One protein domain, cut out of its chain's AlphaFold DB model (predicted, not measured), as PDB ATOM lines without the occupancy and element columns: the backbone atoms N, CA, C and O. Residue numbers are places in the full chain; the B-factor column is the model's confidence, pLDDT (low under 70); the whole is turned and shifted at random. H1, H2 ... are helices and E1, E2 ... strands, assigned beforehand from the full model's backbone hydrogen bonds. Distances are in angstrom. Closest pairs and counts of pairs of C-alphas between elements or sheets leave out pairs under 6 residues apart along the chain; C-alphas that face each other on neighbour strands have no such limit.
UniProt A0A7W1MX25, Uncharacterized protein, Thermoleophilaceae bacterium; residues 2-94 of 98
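AT A GLANCE: This is residues 2 to 94 of the 98 residues of an uncharacterized protein of Thermoleophilaceae bacterium (UniProt A0A7W1MX25). A small sheet, E1 E2 E3, has helix H2 packed along one face, making two layers; the long helix H1 is an arm whose residues 2 to 27 stick out. The 93 printed residues run H1 E1 E2 E3 H2, class mixed; the sheet, in that order, is a meander, each strand the antiparallel neighbour of the one before. The whole is extended, radius of gyration of the C-alphas 21.8 A, spanning 75 by 25 by 23 A.

IN THESE COORDINATES: Find E1 at residues 35 to 40, E2 at 46 to 51, E3 at 58 to 63. H2, residues 69 to 92, runs 34.6 A to C-alpha 92 at (-2.152, 3.204, -60.163). H1, residues 2 to 31, runs 43.7 A from C-alpha 2 at (13.870, -35.657, -33.584).

HOW THE PARTS SIT: In hairpins E1 E2 and E2 E3, find N 37 and O 49, 2.8 A, and N 48 and O 61, 3.0 A, within hydrogen-bond range. H2 is on the sheet, height 8.4 A; its closest C-alphas to E3 are Ala 79 and Ala 61, 5.8 A. H1 is apart from H2. Every O i to N i+4 pair is within range in H1, 18 of 20 in H2.

THE WHOLE: The printed part has no cut and no long link; pLDDT is under 70 at residues 26 to 31 and 94.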
ATOM      1  N   VAL A   2      12.927 -36.372 -32.691       72.44
ATOM      2  CA  VAL A   2      13.870 -35.657 -33.584       72.44
ATOM      3  C   VAL A   2      13.218 -35.156 -34.885       72.44
ATOM      4  O   VAL A   2      13.305 -33.974 -35.184       72.44
ATOM      5  N   VAL A   3      12.449 -35.999 -35.584       77.44
ATOM      6  CA  VAL A   3      11.794 -35.628 -36.859       77.44
ATOM      7  C   VAL A   3      10.792 -34.473 -36.708       77.44
ATOM      8  O   VAL A   3      10.712 -33.598 -37.562       77.44
ATOM      9  N   ALA A   4      10.043 -34.427 -35.602       79.06
ATOM     10  CA  ALA A   4       9.090 -33.344 -35.349       79.06
ATOM     11  C   ALA A   4       9.799 -32.005 -35.087       79.06
ATOM     12  O   ALA A   4       9.307 -30.954 -35.494       79.06
ATOM     13  N   LEU A   5      10.969 -32.052 -34.441       84.88
ATOM     14  CA  LEU A   5      11.803 -30.877 -34.206       84.88
ATOM     15  C   LEU A   5      12.395 -30.353 -35.521       84.88
ATOM     16  O   LEU A   5      12.346 -29.153 -35.769       84.88
ATOM     17  N   GLU A   6      12.891 -31.239 -36.386       82.44
ATOM     18  CA  GLU A   6      13.437 -30.859 -37.695       82.44
ATOM     19  C   GLU A   6      12.380 -30.203 -38.588       82.44
ATOM     20  O   GLU A   6      12.626 -29.138 -39.156       82.44
ATOM     21  N   VAL A   7      11.170 -30.769 -38.645       86.44
ATOM     22  CA  VAL A   7      10.054 -30.168 -39.393       86.44
ATOM     23  C   VAL A   7       9.695 -28.791 -38.827       86.44
ATOM     24  O   VAL A   7       9.518 -27.845 -39.593       86.44
ATOM     25  N   ALA A   8       9.639 -28.639 -37.501       85.62
ATOM     26  CA  ALA A   8       9.339 -27.352 -36.873       85.62
ATOM     27  C   ALA A   8      10.395 -26.280 -37.198       85.62
ATOM     28  O   ALA A   8      10.042 -25.139 -37.503       85.62
ATOM     29  N   VAL A   9      11.681 -26.645 -37.194       89.69
ATOM     30  CA  VAL A   9      12.780 -25.733 -37.549       89.69
ATOM     31  C   VAL A   9      12.676 -25.297 -39.010       89.69
ATOM     32  O   VAL A   9      12.764 -24.104 -39.295       89.69
ATOM     33  N   VAL A  10      12.424 -26.226 -39.936       89.69
ATOM     34  CA  VAL A  10      12.276 -25.905 -41.365       89.69
ATOM     35  C   VAL A  10      11.096 -24.959 -41.602       89.69
ATOM     36  O   VAL A  10      11.224 -23.982 -42.345       89.69
ATOM     37  N   VAL A  11       9.963 -25.192 -40.936       90.31
ATOM     38  CA  VAL A  11       8.787 -24.315 -41.031       90.31
ATOM     39  C   VAL A  11       9.109 -22.913 -40.510       90.31
ATOM     40  O   VAL A  11       8.827 -21.932 -41.198       90.31
ATOM     41  N   LEU A  12       9.759 -22.797 -39.348       89.12
ATOM     42  CA  LEU A  12      10.132 -21.501 -38.770       89.12
ATOM     43  C   LEU A  12      11.105 -20.721 -39.657       89.12
ATOM     44  O   LEU A  12      10.908 -19.526 -39.874       89.12
ATOM     45  N   VAL A  13      12.120 -21.388 -40.213       90.62
ATOM     46  CA  VAL A  13      13.071 -20.756 -41.141       90.62
ATOM     47  C   VAL A  13      12.354 -20.276 -42.401       90.62
ATOM     48  O   VAL A  13      12.581 -19.152 -42.846       90.62
ATOM     49  N   THR A  14      11.439 -21.078 -42.948       89.19
ATOM     50  CA  THR A  14      10.672 -20.704 -44.146       89.19
ATOM     51  C   THR A  14       9.792 -19.480 -43.883       89.19
ATOM     52  O   THR A  14       9.789 -18.541 -44.682       89.19
ATOM     53  N   ILE A  15       9.100 -19.439 -42.740       90.00
ATOM     54  CA  ILE A  15       8.285 -18.286 -42.328       90.00
ATOM     55  C   ILE A  15       9.162 -17.041 -42.146       90.00
ATOM     56  O   ILE A  15       8.808 -15.970 -42.636       90.00
ATOM     57  N   ALA A  16      10.323 -17.171 -41.498       88.00
ATOM     58  CA  ALA A  16      11.242 -16.055 -41.292       88.00
ATOM     59  C   ALA A  16      11.771 -15.487 -42.622       88.00
ATOM     60  O   ALA A  16      11.791 -14.270 -42.813       88.00
ATOM     61  N   VAL A  17      12.142 -16.352 -43.571       90.00
ATOM     62  CA  VAL A  17      12.595 -15.936 -44.908       90.00
ATOM     63  C   VAL A  17      11.478 -15.222 -45.670       90.00
ATOM     64  O   VAL A  17      11.716 -14.151 -46.232       90.00
ATOM     65  N   LEU A  18      10.254 -15.760 -45.655       85.75
ATOM     66  CA  LEU A  18       9.095 -15.122 -46.288       85.75
ATOM     67  C   LEU A  18       8.802 -13.746 -45.680       85.75
ATOM     68  O   LEU A  18       8.632 -12.778 -46.422       85.75
ATOM     69  N   ALA A  19       8.831 -13.629 -44.350       82.38
ATOM     70  CA  ALA A  19       8.605 -12.366 -43.654       82.38
ATOM     71  C   ALA A  19       9.642 -11.297 -44.039       82.38
ATOM     72  O   ALA A  19       9.281 -10.143 -44.284       82.38
ATOM     73  N   VAL A  20      10.920 -11.679 -44.153       85.19
ATOM     74  CA  VAL A  20      12.011 -10.783 -44.579       85.19
ATOM     75  C   VAL A  20      11.845 -10.346 -46.037       85.19
ATOM     76  O   VAL A  20      12.047  -9.173 -46.367       85.19
ATOM     77  N   LEU A  21      11.473 -11.267 -46.928       80.81
ATOM     78  CA  LEU A  21      11.220 -10.941 -48.331       80.81
ATOM     79  C   LEU A  21      10.033  -9.985 -48.473       80.81
ATOM     80  O   LEU A  21      10.111  -9.017 -49.233       80.81
ATOM     81  N   GLU A  22       8.968 -10.203 -47.707       80.38
ATOM     82  CA  GLU A  22       7.785  -9.351 -47.736       80.38
ATOM     83  C   GLU A  22       8.076  -7.948 -47.192       80.38
ATOM     84  O   GLU A  22       7.681  -6.962 -47.813       80.38
ATOM     85  N   THR A  23       8.846  -7.822 -46.105       74.31
ATOM     86  CA  THR A  23       9.249  -6.502 -45.584       74.31
ATOM     87  C   THR A  23      10.119  -5.740 -46.573       74.31
ATOM     88  O   THR A  23       9.904  -4.548 -46.783       74.31
ATOM     89  N   ARG A  24      11.077  -6.405 -47.229       74.75
ATOM     90  CA  ARG A  24      11.901  -5.765 -48.268       74.75
ATOM     91  C   ARG A  24      11.068  -5.335 -49.470       74.75
ATOM     92  O   ARG A  24      11.291  -4.253 -50.005       74.75
ATOM     93  N   ARG A  25      10.104  -6.160 -49.885       72.69
ATOM     94  CA  ARG A  25       9.189  -5.830 -50.981       72.69
ATOM     95  C   ARG A  25       8.303  -4.641 -50.624       72.69
ATOM     96  O   ARG A  25       8.180  -3.735 -51.439       72.69
ATOM     97  N   ARG A  26       7.739  -4.614 -49.411       69.94
ATOM     98  CA  ARG A  26       6.943  -3.483 -48.912       69.94
ATOM     99  C   ARG A  26       7.763  -2.202 -48.866       69.94
ATOM    100  O   ARG A  26       7.334  -1.228 -49.461       69.94
ATOM    101  N   ARG A  27       8.976  -2.238 -48.303       68.69
ATOM    102  CA  ARG A  27       9.871  -1.068 -48.278       68.69
ATOM    103  C   ARG A  27      10.166  -0.526 -49.672       68.69
ATOM    104  O   ARG A  27      10.007   0.659 -49.899       68.69
ATOM    105  N   ARG A  28      10.497  -1.389 -50.636       68.44
ATOM    106  CA  ARG A  28      10.734  -0.950 -52.024       68.44
ATOM    107  C   ARG A  28       9.497  -0.333 -52.679       68.44
ATOM    108  O   ARG A  28       9.627   0.578 -53.488       68.44
ATOM    109  N   LEU A  29       8.307  -0.838 -52.358       67.31
ATOM    110  CA  LEU A  29       7.050  -0.281 -52.856       67.31
ATOM    111  C   LEU A  29       6.704   1.048 -52.176       67.31
ATOM    112  O   LEU A  29       6.198   1.939 -52.845       67.31
ATOM    113  N   GLU A  30       6.987   1.184 -50.881       68.31
ATOM    114  CA  GLU A  30       6.819   2.426 -50.119       68.31
ATOM    115  C   GLU A  30       7.776   3.514 -50.615       68.31
ATOM    116  O   GLU A  30       7.349   4.634 -50.869       68.31
ATOM    117  N   GLU A  31       9.040   3.166 -50.849       69.44
ATOM    118  CA  GLU A  31      10.051   4.056 -51.432       69.44
ATOM    119  C   GLU A  31       9.645   4.522 -52.844       69.44
ATOM    120  O   GLU A  31       9.858   5.673 -53.221       69.44
ATOM    121  N   ALA A  32       8.990   3.655 -53.615       72.94
ATOM    122  CA  ALA A  32       8.493   3.960 -54.952       72.94
ATOM    123  C   ALA A  32       7.038   4.467 -54.970       72.94
ATOM    124  O   ALA A  32       6.378   4.356 -56.007       72.94
ATOM    125  N   ARG A  33       6.499   5.000 -53.872       85.38
ATOM    126  CA  ARG A  33       5.136   5.541 -53.844       85.38
ATOM    127  C   ARG A  33       5.160   7.064 -53.866       85.38
ATOM    128  O   ARG A  33       5.942   7.683 -53.154       85.38
ATOM    129  N   TRP A  34       4.272   7.659 -54.655       89.94
ATOM    130  CA  TRP A  34       3.968   9.081 -54.538       89.94
ATOM    131  C   TRP A  34       3.128   9.333 -53.286       89.94
ATOM    132  O   TRP A  34       2.077   8.704 -53.112       89.94
ATOM    133  N   THR A  35       3.591  10.240 -52.433       91.81
ATOM    134  CA  THR A  35       2.935  10.682 -51.199       91.81
ATOM    135  C   THR A  35       2.721  12.186 -51.224       91.81
ATOM    136  O   THR A  35       3.544  12.918 -51.768       91.81
ATOM    137  N   VAL A  36       1.631  12.641 -50.613       94.44
ATOM    138  CA  VAL A  36       1.333  14.068 -50.462       94.44
ATOM    139  C   VAL A  36       1.997  14.581 -49.190       94.44
ATOM    140  O   VAL A  36       1.781  14.026 -48.113       94.44
ATOM    141  N   GLU A  37       2.784  15.642 -49.312       93.75
ATOM    142  CA  GLU A  37       3.335  16.399 -48.192       93.75
ATOM    143  C   GLU A  37       2.896  17.860 -48.281       93.75
ATOM    144  O   GLU A  37       2.678  18.409 -49.361       93.75
ATOM    145  N   THR A  38       2.755  18.496 -47.122       93.62
ATOM    146  CA  THR A  38       2.469  19.926 -47.019       93.62
ATOM    147  C   THR A  38       3.664  20.600 -46.366       93.62
ATOM    148  O   THR A  38       4.047  20.236 -45.254       93.62
ATOM    149  N   THR A  39       4.234  21.589 -47.046       92.88
ATOM    150  CA  THR A  39       5.455  22.279 -46.622       92.88
ATOM    151  C   THR A  39       5.170  23.765 -46.460       92.88
ATOM    152  O   THR A  39       4.572  24.385 -47.335       92.88
ATOM    153  N   SER A  40       5.609  24.365 -45.355       92.94
ATOM    154  CA  SER A  40       5.554  25.819 -45.170       92.94
ATOM    155  C   SER A  40       6.639  26.511 -45.997       92.94
ATOM    156  O   SER A  40       7.794  26.077 -45.974       92.94
ATOM    157  N   LEU A  41       6.301  27.602 -46.682       91.06
ATOM    158  CA  LEU A  41       7.257  28.369 -47.485       91.06
ATOM    159  C   LEU A  41       7.957  29.451 -46.650       91.06
ATOM    160  O   LEU A  41       7.389  29.988 -45.700       91.06
ATOM    161  N   ALA A  42       9.200  29.789 -47.014       88.06
ATOM    162  CA  ALA A  42      10.018  30.776 -46.295       88.06
ATOM    163  C   ALA A  42       9.428  32.198 -46.338       88.06
ATOM    164  O   ALA A  42       9.605  32.979 -45.408       88.06
ATOM    165  N   GLU A  43       8.710  32.512 -47.411       87.62
ATOM    166  CA  GLU A  43       7.998  33.773 -47.635       87.62
ATOM    167  C   GLU A  43       6.586  33.799 -47.018       87.62
ATOM    168  O   GLU A  43       5.869  34.790 -47.136       87.62
ATOM    169  N   GLY A  44       6.210  32.735 -46.300       85.12
ATOM    170  CA  GLY A  44       4.869  32.524 -45.766       85.12
ATOM    171  C   GLY A  44       3.989  31.699 -46.709       85.12
ATOM    172  O   GLY A  44       4.249  31.588 -47.905       85.12
ATOM    173  N   GLY A  45       2.938  31.094 -46.154       90.31
ATOM    174  CA  GLY A  45       2.023  30.223 -46.893       90.31
ATOM    175  C   GLY A  45       2.466  28.761 -46.904       90.31
ATOM    176  O   GLY A  45       3.409  28.361 -46.212       90.31
ATOM    177  N   PHE A  46       1.751  27.947 -47.677       93.44
ATOM    178  CA  PHE A  46       1.939  26.498 -47.718       93.44
ATOM    179  C   PHE A  46       1.968  25.995 -49.157       93.44
ATOM    180  O   PHE A  46       1.155  26.392 -49.985       93.44
ATOM    181  N   ALA A  47       2.886  25.087 -49.450       94.44
ATOM    182  CA  ALA A  47       2.888  24.305 -50.673       94.44
ATOM    183  C   ALA A  47       2.358  22.902 -50.376       94.44
ATOM    184  O   ALA A  47       2.725  22.293 -49.368       94.44
ATOM    185  N   VAL A  48       1.520  22.389 -51.268       95.50
ATOM    186  CA  VAL A  48       1.165  20.971 -51.312       95.50
ATOM    187  C   VAL A  48       2.007  20.343 -52.416       95.50
ATOM    188  O   VAL A  48       2.029  20.829 -53.550       95.50
ATOM    189  N   GLU A  49       2.767  19.312 -52.062       95.75
ATOM    190  CA  GLU A  49       3.761  18.700 -52.936       95.75
ATOM    191  C   GLU A  49       3.596  17.181 -52.965       95.75
ATOM    192  O   GLU A  49       3.357  16.526 -51.950       95.75
ATOM    193  N   LEU A  50       3.777  16.606 -54.147       94.19
ATOM    194  CA  LEU A  50       3.929  15.179 -54.348       94.19
ATOM    195  C   LEU A  50       5.398  14.812 -54.229       94.19
ATOM    196  O   LEU A  50       6.258  15.360 -54.925       94.19
ATOM    197  N   ARG A  51       5.695  13.839 -53.375       91.75
ATOM    198  CA  ARG A  51       7.049  13.322 -53.184       91.75
ATOM    199  C   ARG A  51       7.098  11.838 -53.483       91.75
ATOM    200  O   ARG A  51       6.200  11.088 -53.127       91.75
ATOM    201  N   CYS A  52       8.165  11.424 -54.147       89.56
ATOM    202  CA  CYS A  52       8.521  10.030 -54.372       89.56
ATOM    203  C   CYS A  52      10.027   9.923 -54.139       89.56
ATOM    204  O   CYS A  52      10.781  10.798 -54.576       89.56
ATOM    205  N   LEU A  53      10.488   8.866 -53.468       84.00
ATOM    206  CA  LEU A  53      11.917   8.719 -53.212       84.00
ATOM    207  C   LEU A  53      12.679   8.629 -54.541       84.00
ATOM    208  O   LEU A  53      12.260   7.939 -55.474       84.00
ATOM    209  N   GLY A  54      13.792   9.356 -54.628       82.06
ATOM    210  CA  GLY A  54      14.623   9.406 -55.831       82.06
ATOM    211  C   GLY A  54      14.045  10.238 -56.979       82.06
ATOM    212  O   GLY A  54      14.638  10.249 -58.055       82.06
ATOM    213  N   GLN A  55      12.925  10.939 -56.775       86.31
ATOM    214  CA  GLN A  55      12.362  11.877 -57.750       86.31
ATOM    215  C   GLN A  55      12.292  13.292 -57.167       86.31
ATOM    216  O   GLN A  55      12.157  13.447 -55.949       86.31
ATOM    217  N   PRO A  56      12.403  14.334 -58.010       87.94
ATOM    218  CA  PRO A  56      12.189  15.697 -57.554       87.94
ATOM    219  C   PRO A  56      10.743  15.860 -57.053       87.94
ATOM    220  O   PRO A  56       9.828  15.286 -57.653       87.94
ATOM    221  N   PRO A  57      10.527  16.622 -55.964       90.12
ATOM    222  CA  PRO A  57       9.185  16.941 -55.502       90.12
ATOM    223  C   PRO A  57       8.430  17.712 -56.588       90.12
ATOM    224  O   PRO A  57       9.002  18.570 -57.263       90.12
ATOM    225  N   GLN A  58       7.150  17.397 -56.757       92.50
ATOM    226  CA  GLN A  58       6.273  18.072 -57.706       92.50
ATOM    227  C   GLN A  58       5.259  18.895 -56.931       92.50
ATOM    228  O   GLN A  58       4.461  18.353 -56.174       92.50
ATOM    229  N   ARG A  59       5.307  20.215 -57.093       91.94
ATOM    230  CA  ARG A  59       4.343  21.108 -56.454       91.94
ATOM    231  C   ARG A  59       3.033  21.069 -57.228       91.94
ATOM    232  O   ARG A  59       3.026  21.397 -58.410       91.94
ATOM    233  N   THR A  60       1.955  20.706 -56.548       91.94
ATOM    234  CA  THR A  60       0.609  20.652 -57.129       91.94
ATOM    235  C   THR A  60      -0.173  21.920 -56.839       91.94
ATOM    236  O   THR A  60      -0.847  22.441 -57.719       91.94
ATOM    237  N   ALA A  61      -0.022  22.475 -55.635       93.12
ATOM    238  CA  ALA A  61      -0.709  23.697 -55.247       93.12
ATOM    239  C   ALA A  61       0.146  24.578 -54.335       93.12
ATOM    240  O   ALA A  61       1.050  24.114 -53.631       93.12
ATOM    241  N   MET A  62      -0.176  25.868 -54.339       94.06
ATOM    242  CA  MET A  62       0.402  26.866 -53.451       94.06
ATOM    243  C   MET A  62      -0.725  27.679 -52.828       94.06
ATOM    244  O   MET A  62      -1.565  28.230 -53.535       94.06
ATOM    245  N   ILE A  63      -0.716  27.754 -51.504       93.50
ATOM    246  CA  ILE A  63      -1.670  28.506 -50.702       93.50
ATOM    247  C   ILE A  63      -0.940  29.738 -50.193       93.50
ATOM    248  O   ILE A  63       0.026  29.600 -49.428       93.50
ATOM    249  N   PRO A  64      -1.346  30.930 -50.640       92.62
ATOM    250  CA  PRO A  64      -0.618  32.137 -50.325       92.62
ATOM    251  C   PRO A  64      -0.850  32.540 -48.853       92.62
ATOM    252  O   PRO A  64      -1.867  32.173 -48.256       92.62
ATOM    253  N   PRO A  65       0.109  33.247 -48.229       91.38
ATOM    254  CA  PRO A  65       0.041  33.611 -46.810       91.38
ATOM    255  C   PRO A  65      -1.064  34.615 -46.467       91.38
ATOM    256  O   PRO A  65      -1.465  34.698 -45.311       91.38
ATOM    257  N   ASP A  66      -1.507  35.405 -47.440       93.19
ATOM    258  CA  ASP A  66      -2.506  36.466 -47.304       93.19
ATOM    259  C   ASP A  66      -3.948  35.970 -47.484       93.19
ATOM    260  O   ASP A  66      -4.887  36.760 -47.375       93.19
ATOM    261  N   LEU A  67      -4.137  34.667 -47.718       91.50
ATOM    262  CA  LEU A  67      -5.461  34.070 -47.839       91.50
ATOM    263  C   LEU A  67      -6.249  34.235 -46.520       91.50
ATOM    264  O   LEU A  67      -5.711  33.931 -45.447       91.50
ATOM    265  N   PRO A  68      -7.525  34.668 -46.565       93.81
ATOM    266  CA  PRO A  68      -8.355  34.781 -45.371       93.81
ATOM    267  C   PRO A  68      -8.413  33.456 -44.606       93.81
ATOM    268  O   PRO A  68      -8.577  32.392 -45.203       93.81
ATOM    269  N   ALA A  69      -8.327  33.503 -43.274       88.44
ATOM    270  CA  ALA A  69      -8.299  32.295 -42.440       88.44
ATOM    271  C   ALA A  69      -9.526  31.385 -42.648       88.44
ATOM    272  O   ALA A  69      -9.431  30.164 -42.527       88.44
ATOM    273  N   GLU A  70     -10.664  31.987 -42.989       92.50
ATOM    274  CA  GLU A  70     -11.934  31.310 -43.273       92.50
ATOM    275  C   GLU A  70     -11.839  30.455 -44.547       92.50
ATOM    276  O   GLU A  70     -12.337  29.332 -44.590       92.50
ATOM    277  N   GLU A  71     -11.120  30.955 -45.552       93.25
ATOM    278  CA  GLU A  71     -10.904  30.296 -46.843       93.25
ATOM    279  C   GLU A  71      -9.699  29.349 -46.814       93.25
ATOM    280  O   GLU A  71      -9.683  28.343 -47.522       93.25
ATOM    281  N   PHE A  72      -8.715  29.623 -45.951       91.81
ATOM    282  CA  PHE A  72      -7.479  28.848 -45.833       91.81
ATOM    283  C   PHE A  72      -7.725  27.355 -45.626       91.81
ATOM    284  O   PHE A  72      -7.137  26.521 -46.315       91.81
ATOM    285  N   SER A  73      -8.604  27.013 -44.684       91.75
ATOM    286  CA  SER A  73      -8.895  25.614 -44.366       91.75
ATOM    287  C   SER A  73      -9.515  24.857 -45.545       91.75
ATOM    288  O   SER A  73      -9.118  23.719 -45.802       91.75
ATOM    289  N   SER A  74     -10.422  25.498 -46.292       94.94
ATOM    290  CA  SER A  74     -11.040  24.916 -47.487       94.94
ATOM    291  C   SER A  74     -10.016  24.777 -48.604       94.94
ATOM    292  O   SER A  74      -9.829  23.684 -49.121       94.94
ATOM    293  N   ALA A  75      -9.275  25.847 -48.902       92.88
ATOM    294  CA  ALA A  75      -8.260  25.844 -49.949       92.88
ATOM    295  C   ALA A  75      -7.185  24.772 -49.708       92.88
ATOM    296  O   ALA A  75      -6.752  24.103 -50.644       92.88
ATOM    297  N   LEU A  76      -6.781  24.563 -48.450       93.38
ATOM    298  CA  LEU A  76      -5.844  23.503 -48.085       93.38
ATOM    299  C   LEU A  76      -6.446  22.108 -48.231       93.38
ATOM    300  O   LEU A  76      -5.756  21.201 -48.701       93.38
ATOM    301  N   ALA A  77      -7.704  21.924 -47.835       93.56
ATOM    302  CA  ALA A  77      -8.396  20.653 -48.000       93.56
ATOM    303  C   ALA A  77      -8.552  20.291 -49.484       93.56
ATOM    304  O   ALA A  77      -8.236  19.164 -49.863       93.56
ATOM    305  N   ASP A  78      -8.948  21.252 -50.316       95.31
ATOM    306  CA  ASP A  78      -9.142  21.071 -51.755       95.31
ATOM    307  C   ASP A  78      -7.814  20.758 -52.456       95.31
ATOM    308  O   ASP A  78      -7.691  19.740 -53.140       95.31
ATOM    309  N   ALA A  79      -6.776  21.560 -52.191       93.81
ATOM    310  CA  ALA A  79      -5.430  21.346 -52.721       93.81
ATOM    311  C   ALA A  79      -4.862  19.971 -52.341       93.81
ATOM    312  O   ALA A  79      -4.201  19.300 -53.138       93.81
ATOM    313  N   ARG A  80      -5.119  19.530 -51.106       94.81
ATOM    314  CA  ARG A  80      -4.699  18.212 -50.640       94.81
ATOM    315  C   ARG A  80      -5.493  17.096 -51.312       94.81
ATOM    316  O   ARG A  80      -4.884  16.109 -51.710       94.81
ATOM    317  N   ALA A  81      -6.809  17.237 -51.446       94.44
ATOM    318  CA  ALA A  81      -7.653  16.240 -52.096       94.44
ATOM    319  C   ALA A  81      -7.252  16.036 -53.566       94.44
ATOM    320  O   ALA A  81      -7.151  14.900 -54.032       94.44
ATOM    321  N   GLU A  82      -6.949  17.124 -54.277       93.19
ATOM    322  CA  GLU A  82      -6.448  17.075 -55.650       93.19
ATOM    323  C   GLU A  82      -5.085  16.372 -55.732       93.19
ATOM    324  O   GLU A  82      -4.912  15.435 -56.516       93.19
ATOM    325  N   ALA A  83      -4.148  16.728 -54.846       93.81
ATOM    326  CA  ALA A  83      -2.850  16.062 -54.761       93.81
ATOM    327  C   ALA A  83      -2.982  14.565 -54.415       93.81
ATOM    328  O   ALA A  83      -2.266  13.727 -54.963       93.81
ATOM    329  N   GLU A  84      -3.906  14.187 -53.529       93.62
ATOM    330  CA  GLU A  84      -4.163  12.786 -53.181       93.62
ATOM    331  C   GLU A  84      -4.721  12.005 -54.377       93.62
ATOM    332  O   GLU A  84      -4.300  10.869 -54.624       93.62
ATOM    333  N   HIS A  85      -5.614  12.620 -55.155       92.81
ATOM    334  CA  HIS A  85      -6.134  12.037 -56.386       92.81
ATOM    335  C   HIS A  85      -5.026  11.845 -57.434       92.81
ATOM    336  O   HIS A  85      -4.913  10.773 -58.035       92.81
ATOM    337  N   GLU A  86      -4.158  12.839 -57.621       92.00
ATOM    338  CA  GLU A  86      -3.024  12.745 -58.543       92.00
ATOM    339  C   GLU A  86      -2.006  11.688 -58.093       92.00
ATOM    340  O   GLU A  86      -1.596  10.831 -58.883       92.00
ATOM    341  N   ALA A  87      -1.669  11.650 -56.800       91.81
ATOM    342  CA  ALA A  87      -0.831  10.603 -56.226       91.81
ATOM    343  C   ALA A  87      -1.438   9.213 -56.459       91.81
ATOM    344  O   ALA A  87      -0.720   8.265 -56.791       91.81
ATOM    345  N   ALA A  88      -2.756   9.060 -56.298       89.81
ATOM    346  CA  ALA A  88      -3.451   7.806 -56.564       89.81
ATOM    347  C   ALA A  88      -3.353   7.407 -58.043       89.81
ATOM    348  O   ALA A  88      -3.018   6.255 -58.330       89.81
ATOM    349  N   ALA A  89      -3.558   8.346 -58.969       89.69
ATOM    350  CA  ALA A  89      -3.429   8.109 -60.405       89.69
ATOM    351  C   ALA A  89      -1.999   7.686 -60.793       89.69
ATOM    352  O   ALA A  89      -1.809   6.668 -61.466       89.69
ATOM    353  N   LEU A  90      -0.981   8.397 -60.300       88.62
ATOM    354  CA  LEU A  90       0.428   8.082 -60.545       88.62
ATOM    355  C   LEU A  90       0.829   6.719 -59.967       88.62
ATOM    356  O   LEU A  90       1.586   5.970 -60.586       88.62
ATOM    357  N   ASN A  91       0.316   6.376 -58.784       88.12
ATOM    358  CA  ASN A  91       0.564   5.082 -58.154       88.12
ATOM    359  C   ASN A  91      -0.176   3.937 -58.869       88.12
ATOM    360  O   ASN A  91       0.358   2.832 -58.953       88.12
ATOM    361  N   ALA A  92      -1.377   4.184 -59.403       84.38
ATOM    362  CA  ALA A  92      -2.152   3.204 -60.163       84.38
ATOM    363  C   ALA A  92      -1.542   2.914 -61.545       84.38
ATOM    364  O   ALA A  92      -1.584   1.773 -62.004       84.38
ATOM    365  N   GLY A  93      -0.945   3.925 -62.184       77.38
ATOM    366  CA  GLY A  93      -0.270   3.801 -63.478       77.38
ATOM    367  C   GLY A  93       1.095   3.103 -63.429       77.38
ATOM    368  O   GLY A  93       1.636   2.749 -64.478       77.38
ATOM    369  N   ARG A  94       1.676   2.875 -62.241       69.12
ATOM    370  CA  ARG A  94       2.960   2.166 -62.126       69.12
ATOM    371  C   ARG A  94       2.765   0.657 -62.310       69.12
ATOM    372  O   ARG A  94       1.937   0.057 -61.620       69.12
TER     373      ARG A  94